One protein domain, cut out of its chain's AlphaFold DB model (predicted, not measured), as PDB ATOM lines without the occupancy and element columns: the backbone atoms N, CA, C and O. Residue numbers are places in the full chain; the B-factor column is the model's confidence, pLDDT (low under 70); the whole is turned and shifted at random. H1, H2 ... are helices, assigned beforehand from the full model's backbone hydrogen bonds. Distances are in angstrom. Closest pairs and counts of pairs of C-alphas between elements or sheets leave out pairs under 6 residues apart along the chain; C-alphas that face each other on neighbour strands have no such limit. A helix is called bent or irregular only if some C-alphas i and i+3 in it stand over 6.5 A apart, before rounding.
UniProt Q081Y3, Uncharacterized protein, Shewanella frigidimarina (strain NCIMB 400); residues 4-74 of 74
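AT A GLANCE: This is residues 4 to 74 of the 74 residues of an uncharacterized protein of Shewanella frigidimarina (strain NCIMB 400) (UniProt Q081Y3). A helical hairpin, H2 and H3 side by side, makes the body, and a long straight helix, H1, slants away from the beginning of H2 as an arm, meeting it at a corner to make a V; residues 4 to 20 of H1 stick out free. At the other end of the hairpin residues 45 to 53, of which 45 to 46 belong to H2, stand free as the chain turns over, and H3 folds back beside H2 with a kink near residue 67. The printed part has 71 residues with three named helices, in the order H1, H2, H3 along the chain, and no named strand; the class is all helix. The whole is loose, with a radius of gyration of the C-alphas of 16.1 A, and flat, spanning 46 by 40 by 9 A, a length to which the arm H1 adds much.

IN THESE COORDINATES: Begin with the longest helix, H1, residues 4 to 27. Find C-alpha 4 at (28.857, -45.161, -28.079); from there H1 runs 34.6 A to C-alpha 27 at (34.491, -32.510, 3.587), and you will see z climb along the way. Ser 28 alone lies between it and H2, residues 29 to 46, which measures 25.8 A from first to last C-alpha. Look next at residues 47 to 53, which lead to H3, residues 54 to 73, with a length of 27.6 A. H3 ends at C-alpha 73, at (33.075, -27.599, 14.662), and Asn 74 follows it. H3 is irregular: its C-alphas 64 and 67 are 7.1 A apart, against about 5 A in a regular helix, and it has a kink of 44 degrees near residue 67.

HOW THE PARTS SIT: Start at the far end of H1 and look at residues 24 to 25, the part of H1 that touches H2. H1 and H2 only just touch, with 3 pairs of C-alphas within 8 A, and they touch only at the corner by their tight link. H2 touches H1 with residues 31 to 32 alone, and the closest C-alphas of the two helices, those of Ser 25 and Arg 32, are 5.5 A apart. The two helices run opposite ways at a steep tilt of 51 degrees, and their centres are 19.3 A apart. Move on to H2 and H3, a helical hairpin, where you will find 14 pairs of C-alphas within 8 A. They touch, and their closest C-alphas are those of Ala 29 and Ile 69, at 5.1 A. H2 touches H3 with residues 29 to 37 alone. H2 and H3 run opposite ways at a shallow tilt of 16 degrees, with the line of H3 a rough one, and their centres are 11.8 A apart. H1 and H3 are apart. Along the backbone, in H1 and H2 every O i to N i+4 pair is within hydrogen-bond range, while in H3 it is 14 of 16.

THE WHOLE: The C-alphas of Asp 4 and Asn 74, the first and last printed residues, are the two farthest apart in the domain, at 49.3 A. Leave out the stretches that stand free, residues 4 to 20 and residues 45 to 53, and the remaining body of 45 residues spans 32 by 22 by 9 A, with a radius of gyration of 10.8 A. The printed part has no cut; the link from H2 to H3 is short, with 7 residues, and no link is long. In the B-factor column the mean pLDDT of the printed part of this predicted model is 71.7; look for values under 70 at residues 20 to 28, 45 to 53, 55, 68 to 69 and 71 to 74.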
ATOM      1  N   ASP A   4      27.570 -45.109 -28.777       80.50
ATOM      2  CA  ASP A   4      28.857 -45.161 -28.079       80.50
ATOM      3  C   ASP A   4      29.249 -43.814 -27.468       80.50
ATOM      4  O   ASP A   4      29.806 -43.750 -26.374       80.50
ATOM      5  N   LYS A   5      28.889 -42.715 -28.139       79.62
ATOM      6  CA  LYS A   5      29.163 -41.359 -27.656       79.62
ATOM      7  C   LYS A   5      28.285 -41.013 -26.453       79.62
ATOM      8  O   LYS A   5      28.762 -40.387 -25.515       79.62
ATOM      9  N   LEU A   6      27.030 -41.470 -26.448       79.44
ATOM     10  CA  LEU A   6      26.131 -41.326 -25.299       79.44
ATOM     11  C   LEU A   6      26.616 -42.152 -24.098       79.44
ATOM     12  O   LEU A   6      26.626 -41.656 -22.974       79.44
ATOM     13  N   LYS A   7      27.062 -43.389 -24.333       82.06
ATOM     14  CA  LYS A   7      27.603 -44.260 -23.283       82.06
ATOM     15  C   LYS A   7      28.871 -43.679 -22.652       82.06
ATOM     16  O   LYS A   7      28.987 -43.691 -21.431       82.06
ATOM     17  N   ALA A   8      29.771 -43.125 -23.463       84.81
ATOM     18  CA  ALA A   8      30.964 -42.441 -22.972       84.81
ATOM     19  C   ALA A   8      30.605 -41.235 -22.087       84.81
ATOM     20  O   ALA A   8      31.121 -41.124 -20.981       84.81
ATOM     21  N   MET A   9      29.649 -40.401 -22.517       81.81
ATOM     22  CA  MET A   9      29.184 -39.255 -21.724       81.81
ATOM     23  C   MET A   9      28.561 -39.675 -20.385       81.81
ATOM     24  O   MET A   9      28.797 -39.027 -19.371       81.81
ATOM     25  N   LEU A  10      27.792 -40.768 -20.353       80.69
ATOM     26  CA  LEU A  10      27.209 -41.288 -19.110       80.69
ATOM     27  C   LEU A  10      28.267 -41.859 -18.159       80.69
ATOM     28  O   LEU A  10      28.156 -41.674 -16.953       80.69
ATOM     29  N   GLN A  11      29.303 -42.521 -18.679       84.31
ATOM     30  CA  GLN A  11      30.418 -43.010 -17.859       84.31
ATOM     31  C   GLN A  11      31.261 -41.868 -17.284       84.31
ATOM     32  O   GLN A  11      31.725 -41.954 -16.150       84.31
ATOM     33  N   GLU A  12      31.448 -40.800 -18.054       83.00
ATOM     34  CA  GLU A  12      32.171 -39.606 -17.619       83.00
ATOM     35  C   GLU A  12      31.380 -38.838 -16.551       83.00
ATOM     36  O   GLU A  12      31.932 -38.481 -15.513       83.00
ATOM     37  N   ALA A  13      30.064 -38.692 -16.748       76.44
ATOM     38  CA  ALA A  13      29.158 -38.142 -15.744       76.44
ATOM     39  C   ALA A  13      29.149 -38.983 -14.460       76.44
ATOM     40  O   ALA A  13      29.230 -38.423 -13.373       76.44
ATOM     41  N   HIS A  14      29.117 -40.314 -14.583       76.00
ATOM     42  CA  HIS A  14      29.161 -41.223 -13.440       76.00
ATOM     43  C   HIS A  14      30.461 -41.076 -12.634       76.00
ATOM     44  O   HIS A  14      30.410 -40.877 -11.422       76.00
ATOM     45  N   LYS A  15      31.619 -41.052 -13.303       80.62
ATOM     46  CA  LYS A  15      32.908 -40.797 -12.642       80.62
ATOM     47  C   LYS A  15      32.971 -39.428 -11.972       80.62
ATOM     48  O   LYS A  15      33.468 -39.325 -10.858       80.62
ATOM     49  N   ALA A  16      32.469 -38.383 -12.628       72.56
ATOM     50  CA  ALA A  16      32.423 -37.049 -12.039       72.56
ATOM     51  C   ALA A  16      31.546 -37.024 -10.777       72.56
ATOM     52  O   ALA A  16      31.918 -36.394  -9.790       72.56
ATOM     53  N   THR A  17      30.420 -37.745 -10.780       70.94
ATOM     54  CA  THR A  17      29.575 -37.889  -9.588       70.94
ATOM     55  C   THR A  17      30.229 -38.707  -8.477       70.94
ATOM     56  O   THR A  17      30.057 -38.347  -7.321       70.94
ATOM     57  N   GLU A  18      31.002 -39.748  -8.792       73.50
ATOM     58  CA  GLU A  18      31.743 -40.523  -7.785       73.50
ATOM     59  C   GLU A  18      32.877 -39.710  -7.154       73.50
ATOM     60  O   GLU A  18      33.013 -39.705  -5.936       73.50
ATOM     61  N   ILE A  19      33.637 -38.960  -7.957       73.75
ATOM     62  CA  ILE A  19      34.701 -38.073  -7.460       73.75
ATOM     63  C   ILE A  19      34.106 -36.968  -6.589       73.75
ATOM     64  O   ILE A  19      34.583 -36.732  -5.484       73.75
ATOM     65  N   ALA A  20      33.025 -36.329  -7.047       64.50
ATOM     66  CA  ALA A  20      32.320 -35.346  -6.236       64.50
ATOM     67  C   ALA A  20      31.821 -35.977  -4.929       64.50
ATOM     68  O   ALA A  20      31.998 -35.391  -3.870       64.50
ATOM     69  N   HIS A  21      31.247 -37.178  -4.975       63.72
ATOM     70  CA  HIS A  21      30.785 -37.888  -3.785       63.72
ATOM     71  C   HIS A  21      31.928 -38.226  -2.814       63.72
ATOM     72  O   HIS A  21      31.770 -38.025  -1.612       63.72
ATOM     73  N   GLU A  22      33.088 -38.675  -3.301       63.28
ATOM     74  CA  GLU A  22      34.276 -38.905  -2.470       63.28
ATOM     75  C   GLU A  22      34.810 -37.616  -1.847       63.28
ATOM     76  O   GLU A  22      35.144 -37.601  -0.661       63.28
ATOM     77  N   ASP A  23      34.884 -36.535  -2.622       62.94
ATOM     78  CA  ASP A  23      35.328 -35.237  -2.124       62.94
ATOM     79  C   ASP A  23      34.332 -34.693  -1.090       62.94
ATOM     80  O   ASP A  23      34.738 -34.266  -0.014       62.94
ATOM     81  N   PHE A  24      33.022 -34.809  -1.326       55.22
ATOM     82  CA  PHE A  24      31.984 -34.402  -0.373       55.22
ATOM     83  C   PHE A  24      31.932 -35.279   0.885       55.22
ATOM     84  O   PHE A  24      31.723 -34.756   1.980       55.22
ATOM     85  N   SER A  25      32.183 -36.585   0.765       55.47
ATOM     86  CA  SER A  25      32.311 -37.511   1.899       55.47
ATOM     87  C   SER A  25      33.516 -37.168   2.786       55.47
ATOM     88  O   SER A  25      33.475 -37.357   3.999       55.47
ATOM     89  N   LYS A  26      34.575 -36.582   2.217       62.59
ATOM     90  CA  LYS A  26      35.756 -36.118   2.966       62.59
ATOM     91  C   LYS A  26      35.587 -34.734   3.610       62.59
ATOM     92  O   LYS A  26      36.389 -34.403   4.475       62.59
ATOM     93  N   ILE A  27      34.598 -33.932   3.200       63.31
ATOM     94  CA  ILE A  27      34.491 -32.510   3.587       63.31
ATOM     95  C   ILE A  27      33.764 -32.290   4.921       63.31
ATOM     96  O   ILE A  27      34.097 -31.328   5.610       63.31
ATOM     97  N   SER A  28      32.787 -33.124   5.299       67.50
ATOM     98  CA  SER A  28      32.178 -32.998   6.628       67.50
ATOM     99  C   SER A  28      31.507 -34.275   7.140       67.50
ATOM    100  O   SER A  28      30.747 -34.937   6.431       67.50
ATOM    101  N   ALA A  29      31.732 -34.590   8.410       70.62
ATOM    102  CA  ALA A  29      31.055 -35.603   9.208       70.62
ATOM    103  C   ALA A  29      29.529 -35.420   9.207       70.62
ATOM    104  O   ALA A  29      28.793 -36.404   9.153       70.62
ATOM    105  N   VAL A  30      29.038 -34.174   9.139       71.75
ATOM    106  CA  VAL A  30      27.600 -33.879   8.983       71.75
ATOM    107  C   VAL A  30      27.088 -34.415   7.648       71.75
ATOM    108  O   VAL A  30      25.994 -34.970   7.562       71.75
ATOM    109  N   HIS A  31      27.891 -34.271   6.595       70.31
ATOM    110  CA  HIS A  31      27.534 -34.717   5.255       70.31
ATOM    111  C   HIS A  31      27.579 -36.244   5.132       70.31
ATOM    112  O   HIS A  31      26.693 -36.835   4.516       70.31
ATOM    113  N   ARG A  32      28.553 -36.896   5.780       74.25
ATOM    114  CA  ARG A  32      28.621 -38.363   5.888       74.25
ATOM    115  C   ARG A  32      27.417 -38.940   6.628       74.25
ATOM    116  O   ARG A  32      26.793 -39.869   6.120       74.25
ATOM    117  N   ALA A  33      27.038 -38.345   7.759       76.06
ATOM    118  CA  ALA A  33      25.834 -38.734   8.489       76.06
ATOM    119  C   ALA A  33      24.570 -38.565   7.628       76.06
ATOM    120  O   ALA A  33      23.732 -39.462   7.565       76.06
ATOM    121  N   ALA A  34      24.452 -37.443   6.909       77.88
ATOM    122  CA  ALA A  34      23.323 -37.187   6.018       77.88
ATOM    123  C   ALA A  34      23.243 -38.195   4.858       77.88
ATOM    124  O   ALA A  34      22.158 -38.680   4.549       77.88
ATOM    125  N   LEU A  35      24.375 -38.552   4.244       77.75
ATOM    126  CA  LEU A  35      24.430 -39.555   3.177       77.75
ATOM    127  C   LEU A  35      24.008 -40.943   3.669       77.75
ATOM    128  O   LEU A  35      23.181 -41.578   3.020       77.75
ATOM    129  N   GLN A  36      24.489 -41.374   4.837       78.44
ATOM    130  CA  GLN A  36      24.094 -42.654   5.437       78.44
ATOM    131  C   GLN A  36      22.591 -42.708   5.747       78.44
ATOM    132  O   GLN A  36      21.952 -43.736   5.531       78.44
ATOM    133  N   ILE A  37      22.001 -41.595   6.200       81.19
ATOM    134  CA  ILE A  37      20.550 -41.491   6.416       81.19
ATOM    135  C   ILE A  37      19.793 -41.583   5.085       81.19
ATOM    136  O   ILE A  37      18.797 -42.293   5.007       81.19
ATOM    137  N   ILE A  38      20.265 -40.908   4.033       79.50
ATOM    138  CA  ILE A  38      19.630 -40.936   2.706       79.50
ATOM    139  C   ILE A  38      19.695 -42.337   2.085       79.50
ATOM    140  O   ILE A  38      18.711 -42.793   1.503       79.50
ATOM    141  N   GLU A  39      20.827 -43.031   2.197       77.81
ATOM    142  CA  GLU A  39      20.964 -44.411   1.725       77.81
ATOM    143  C   GLU A  39      20.044 -45.354   2.495       77.81
ATOM    144  O   GLU A  39      19.332 -46.147   1.882       77.81
ATOM    145  N   PHE A  40      19.975 -45.203   3.817       78.19
ATOM    146  CA  PHE A  40      19.077 -45.979   4.661       78.19
ATOM    147  C   PHE A  40      17.593 -45.747   4.327       78.19
ATOM    148  O   PHE A  40      16.828 -46.700   4.188       78.19
ATOM    149  N   GLU A  41      17.184 -44.492   4.143       73.50
ATOM    150  CA  GLU A  41      15.833 -44.115   3.707       73.50
ATOM    151  C   GLU A  41      15.514 -44.682   2.320       73.50
ATOM    152  O   GLU A  41      14.424 -45.200   2.083       73.50
ATOM    153  N   LYS A  42      16.483 -44.661   1.399       74.62
ATOM    154  CA  LYS A  42      16.344 -45.254   0.066       74.62
ATOM    155  C   LYS A  42      16.179 -46.774   0.144       74.62
ATOM    156  O   LYS A  42      15.317 -47.325  -0.538       74.62
ATOM    157  N   GLU A  43      16.960 -47.455   0.977       73.56
ATOM    158  CA  GLU A  43      16.818 -48.893   1.226       73.56
ATOM    159  C   GLU A  43      15.472 -49.243   1.868       73.56
ATOM    160  O   GLU A  43      14.887 -50.262   1.513       73.56
ATOM    161  N   LEU A  44      14.934 -48.396   2.752       70.44
ATOM    162  CA  LEU A  44      13.577 -48.562   3.284       70.44
ATOM    163  C   LEU A  44      12.485 -48.298   2.257       70.44
ATOM    164  O   LEU A  44      11.455 -48.959   2.285       70.44
ATOM    165  N   TYR A  45      12.680 -47.318   1.380       66.81
ATOM    166  CA  TYR A  45      11.689 -46.955   0.376       66.81
ATOM    167  C   TYR A  45      11.561 -48.024  -0.717       66.81
ATOM    168  O   TYR A  45      10.468 -48.259  -1.231       66.81
ATOM    169  N   TYR A  46      12.670 -48.682  -1.072       65.94
ATOM    170  CA  TYR A  46      12.695 -49.762  -2.064       65.94
ATOM    171  C   TYR A  46      12.636 -51.173  -1.457       65.94
ATOM    172  O   TYR A  46      12.356 -52.130  -2.178       65.94
ATOM    173  N   GLY A  47      12.897 -51.321  -0.159       58.78
ATOM    174  CA  GLY A  47      12.744 -52.566   0.588       58.78
ATOM    175  C   GLY A  47      11.337 -52.683   1.167       58.78
ATOM    176  O   GLY A  47      10.857 -51.770   1.826       58.78
ATOM    177  N   ASP A  48      10.681 -53.825   0.964       54.47
ATOM    178  CA  ASP A  48       9.316 -54.132   1.431       54.47
ATOM    179  C   ASP A  48       9.238 -54.353   2.959       54.47
ATOM    180  O   ASP A  48       8.704 -55.333   3.475       54.47
ATOM    181  N   SER A  49       9.873 -53.470   3.720       56.25
ATOM    182  CA  SER A  49      10.053 -53.586   5.156       56.25
ATOM    183  C   SER A  49       9.665 -52.275   5.813       56.25
ATOM    184  O   SER A  49      10.486 -51.390   6.047       56.25
ATOM    185  N   SER A  50       8.389 -52.202   6.182       59.44
ATOM    186  CA  SER A  50       7.840 -51.285   7.179       59.44
ATOM    187  C   SER A  50       8.452 -51.581   8.557       59.44
ATOM    188  O   SER A  50       7.822 -52.093   9.481       59.44
ATOM    189  N   SER A  51       9.744 -51.291   8.706       55.97
ATOM    190  CA  SER A  51      10.457 -51.436   9.967       55.97
ATOM    191  C   SER A  51      10.059 -50.292  10.896       55.97
ATOM    192  O   SER A  51      10.535 -49.166  10.762       55.97
ATOM    193  N   GLY A  52       9.236 -50.585  11.906       61.56
ATOM    194  CA  GLY A  52       8.892 -49.646  12.985       61.56
ATOM    195  C   GLY A  52      10.090 -49.133  13.809       61.56
ATOM    196  O   GLY A  52       9.900 -48.348  14.730       61.56
ATOM    197  N   ARG A  53      11.325 -49.555  13.488       66.94
ATOM    198  CA  ARG A  53      12.587 -49.074  14.082       66.94
ATOM    199  C   ARG A  53      13.365 -48.117  13.175       66.94
ATOM    200  O   ARG A  53      14.547 -47.884  13.403       66.94
ATOM    201  N   HIS A  54      12.714 -47.558  12.160       71.12
ATOM    202  CA  HIS A  54      13.289 -46.574  11.248       71.12
ATOM    203  C   HIS A  54      14.004 -45.418  11.975       71.12
ATOM    204  O   HIS A  54      15.202 -45.201  11.807       71.12
ATOM    205  N   LEU A  55      13.288 -44.751  12.885       69.50
ATOM    206  CA  LEU A  55      13.820 -43.623  13.654       69.50
ATOM    207  C   LEU A  55      14.965 -44.023  14.592       69.50
ATOM    208  O   LEU A  55      15.822 -43.200  14.900       69.50
ATOM    209  N   GLN A  56      14.993 -45.280  15.043       76.44
ATOM    210  CA  GLN A  56      16.046 -45.769  15.927       76.44
ATOM    211  C   GLN A  56      17.365 -45.965  15.176       76.44
ATOM    212  O   GLN A  56      18.402 -45.554  15.680       76.44
ATOM    213  N   LYS A  57      17.316 -46.477  13.943       74.94
ATOM    214  CA  LYS A  57      18.501 -46.570  13.081       74.94
ATOM    215  C   LYS A  57      19.020 -45.204  12.634       74.94
ATOM    216  O   LYS A  57      20.225 -44.997  12.633       74.94
ATOM    217  N   ILE A  58      18.134 -44.252  12.318       76.25
ATOM    218  CA  ILE A  58      18.557 -42.867  12.040       76.25
ATOM    219  C   ILE A  58      19.272 -42.274  13.256       76.25
ATOM    220  O   ILE A  58      20.321 -41.653  13.113       76.25
ATOM    221  N   LYS A  59      18.736 -42.499  14.461       79.12
ATOM    222  CA  LYS A  59      19.371 -42.040  15.696       79.12
ATOM    223  C   LYS A  59      20.749 -42.676  15.908       79.12
ATOM    224  O   LYS A  59      21.682 -41.958  16.230       79.12
ATOM    225  N   GLU A  60      20.890 -43.978  15.669       80.69
ATOM    226  CA  GLU A  60      22.182 -44.677  15.743       80.69
ATOM    227  C   GLU A  60      23.206 -44.107  14.748       80.69
ATOM    228  O   GLU A  60      24.359 -43.898  15.113       80.69
ATOM    229  N   ILE A  61      22.789 -43.787  13.516       78.88
ATOM    230  CA  ILE A  61      23.654 -43.138  12.517       78.88
ATOM    231  C   ILE A  61      24.117 -41.762  13.010       78.88
ATOM    232  O   ILE A  61      25.292 -41.421  12.875       78.88
ATOM    233  N   ILE A  62      23.220 -40.974  13.608       77.94
ATOM    234  CA  ILE A  62      23.566 -39.665  14.175       77.94
ATOM    235  C   ILE A  62      24.535 -39.825  15.350       77.94
ATOM    236  O   ILE A  62      25.540 -39.125  15.377       77.94
ATOM    237  N   ASP A  63      24.276 -40.755  16.273       81.06
ATOM    238  CA  ASP A  63      25.105 -40.985  17.464       81.06
ATOM    239  C   ASP A  63      26.536 -41.424  17.090       81.06
ATOM    240  O   ASP A  63      27.495 -40.949  17.693       81.06
ATOM    241  N   ILE A  64      26.700 -42.264  16.058       81.75
ATOM    242  CA  ILE A  64      28.019 -42.706  15.563       81.75
ATOM    243  C   ILE A  64      28.824 -41.544  14.973       81.75
ATOM    244  O   ILE A  64      30.035 -41.477  15.160       81.75
ATOM    245  N   ASN A  65      28.165 -40.631  14.258       77.56
ATOM    246  CA  ASN A  65      28.839 -39.514  13.596       77.56
ATOM    247  C   ASN A  65      28.909 -38.251  14.479       77.56
ATOM    248  O   ASN A  65      29.549 -37.277  14.092       77.56
ATOM    249  N   VAL A  66      28.261 -38.228  15.654       76.88
ATOM    250  CA  VAL A  66      28.119 -37.016  16.482       76.88
ATOM    251  C   VAL A  66      29.461 -36.507  16.999       76.88
ATOM    252  O   VAL A  66      29.685 -35.299  17.028       76.88
ATOM    253  N   GLU A  67      30.363 -37.411  17.380       73.75
ATOM    254  CA  GLU A  67      31.690 -37.046  17.877       73.75
ATOM    255  C   GLU A  67      32.533 -36.418  16.766       73.75
ATOM    256  O   GLU A  67      33.148 -35.374  16.977       73.75
ATOM    257  N   ASP A  68      32.480 -36.981  15.560       69.69
ATOM    258  CA  ASP A  68      33.167 -36.436  14.389       69.69
ATOM    259  C   ASP A  68      32.584 -35.075  13.971       69.69
ATOM    260  O   ASP A  68      33.331 -34.165  13.619       69.69
ATOM    261  N   ILE A  69      31.262 -34.889  14.082       68.62
ATOM    262  CA  ILE A  69      30.593 -33.601  13.836       68.62
ATOM    263  C   ILE A  69      31.049 -32.541  14.844       68.62
ATOM    264  O   ILE A  69      31.332 -31.408  14.462       68.62
ATOM    265  N   ILE A  70      31.125 -32.888  16.130       70.25
ATOM    266  CA  ILE A  70      31.572 -31.965  17.183       70.25
ATOM    267  C   ILE A  70      33.055 -31.612  17.002       70.25
ATOM    268  O   ILE A  70      33.435 -30.458  17.194       70.25
ATOM    269  N   ASN A  71      33.880 -32.583  16.610       67.12
ATOM    270  CA  ASN A  71      35.310 -32.389  16.373       67.12
ATOM    271  C   ASN A  71      35.611 -31.543  15.127       67.12
ATOM    272  O   ASN A  71      36.661 -30.918  15.080       67.12
ATOM    273  N   GLU A  72      34.715 -31.495  14.137       62.91
ATOM    274  CA  GLU A  72      34.841 -30.598  12.975       62.91
ATOM    275  C   GLU A  72      34.400 -29.152  13.258       62.91
ATOM    276  O   GLU A  72      34.772 -28.241  12.519       62.91
ATOM    277  N   ILE A  73      33.581 -28.931  14.292       59.28
ATOM    278  CA  ILE A  73      33.075 -27.599  14.662       59.28
ATOM    279  C   ILE A  73      34.067 -26.835  15.562       59.28
ATOM    280  O   ILE A  73      34.025 -25.602  15.585       59.28
ATOM    281  N   ASN A  74      34.935 -27.544  16.295       48.84
ATOM    282  CA  ASN A  74      35.960 -26.976  17.188       48.84
ATOM    283  C   ASN A  74      37.300 -26.750  16.480       48.84
ATOM    284  O   ASN A  74      37.952 -25.733  16.811       48.84
TER     285      ASN A  74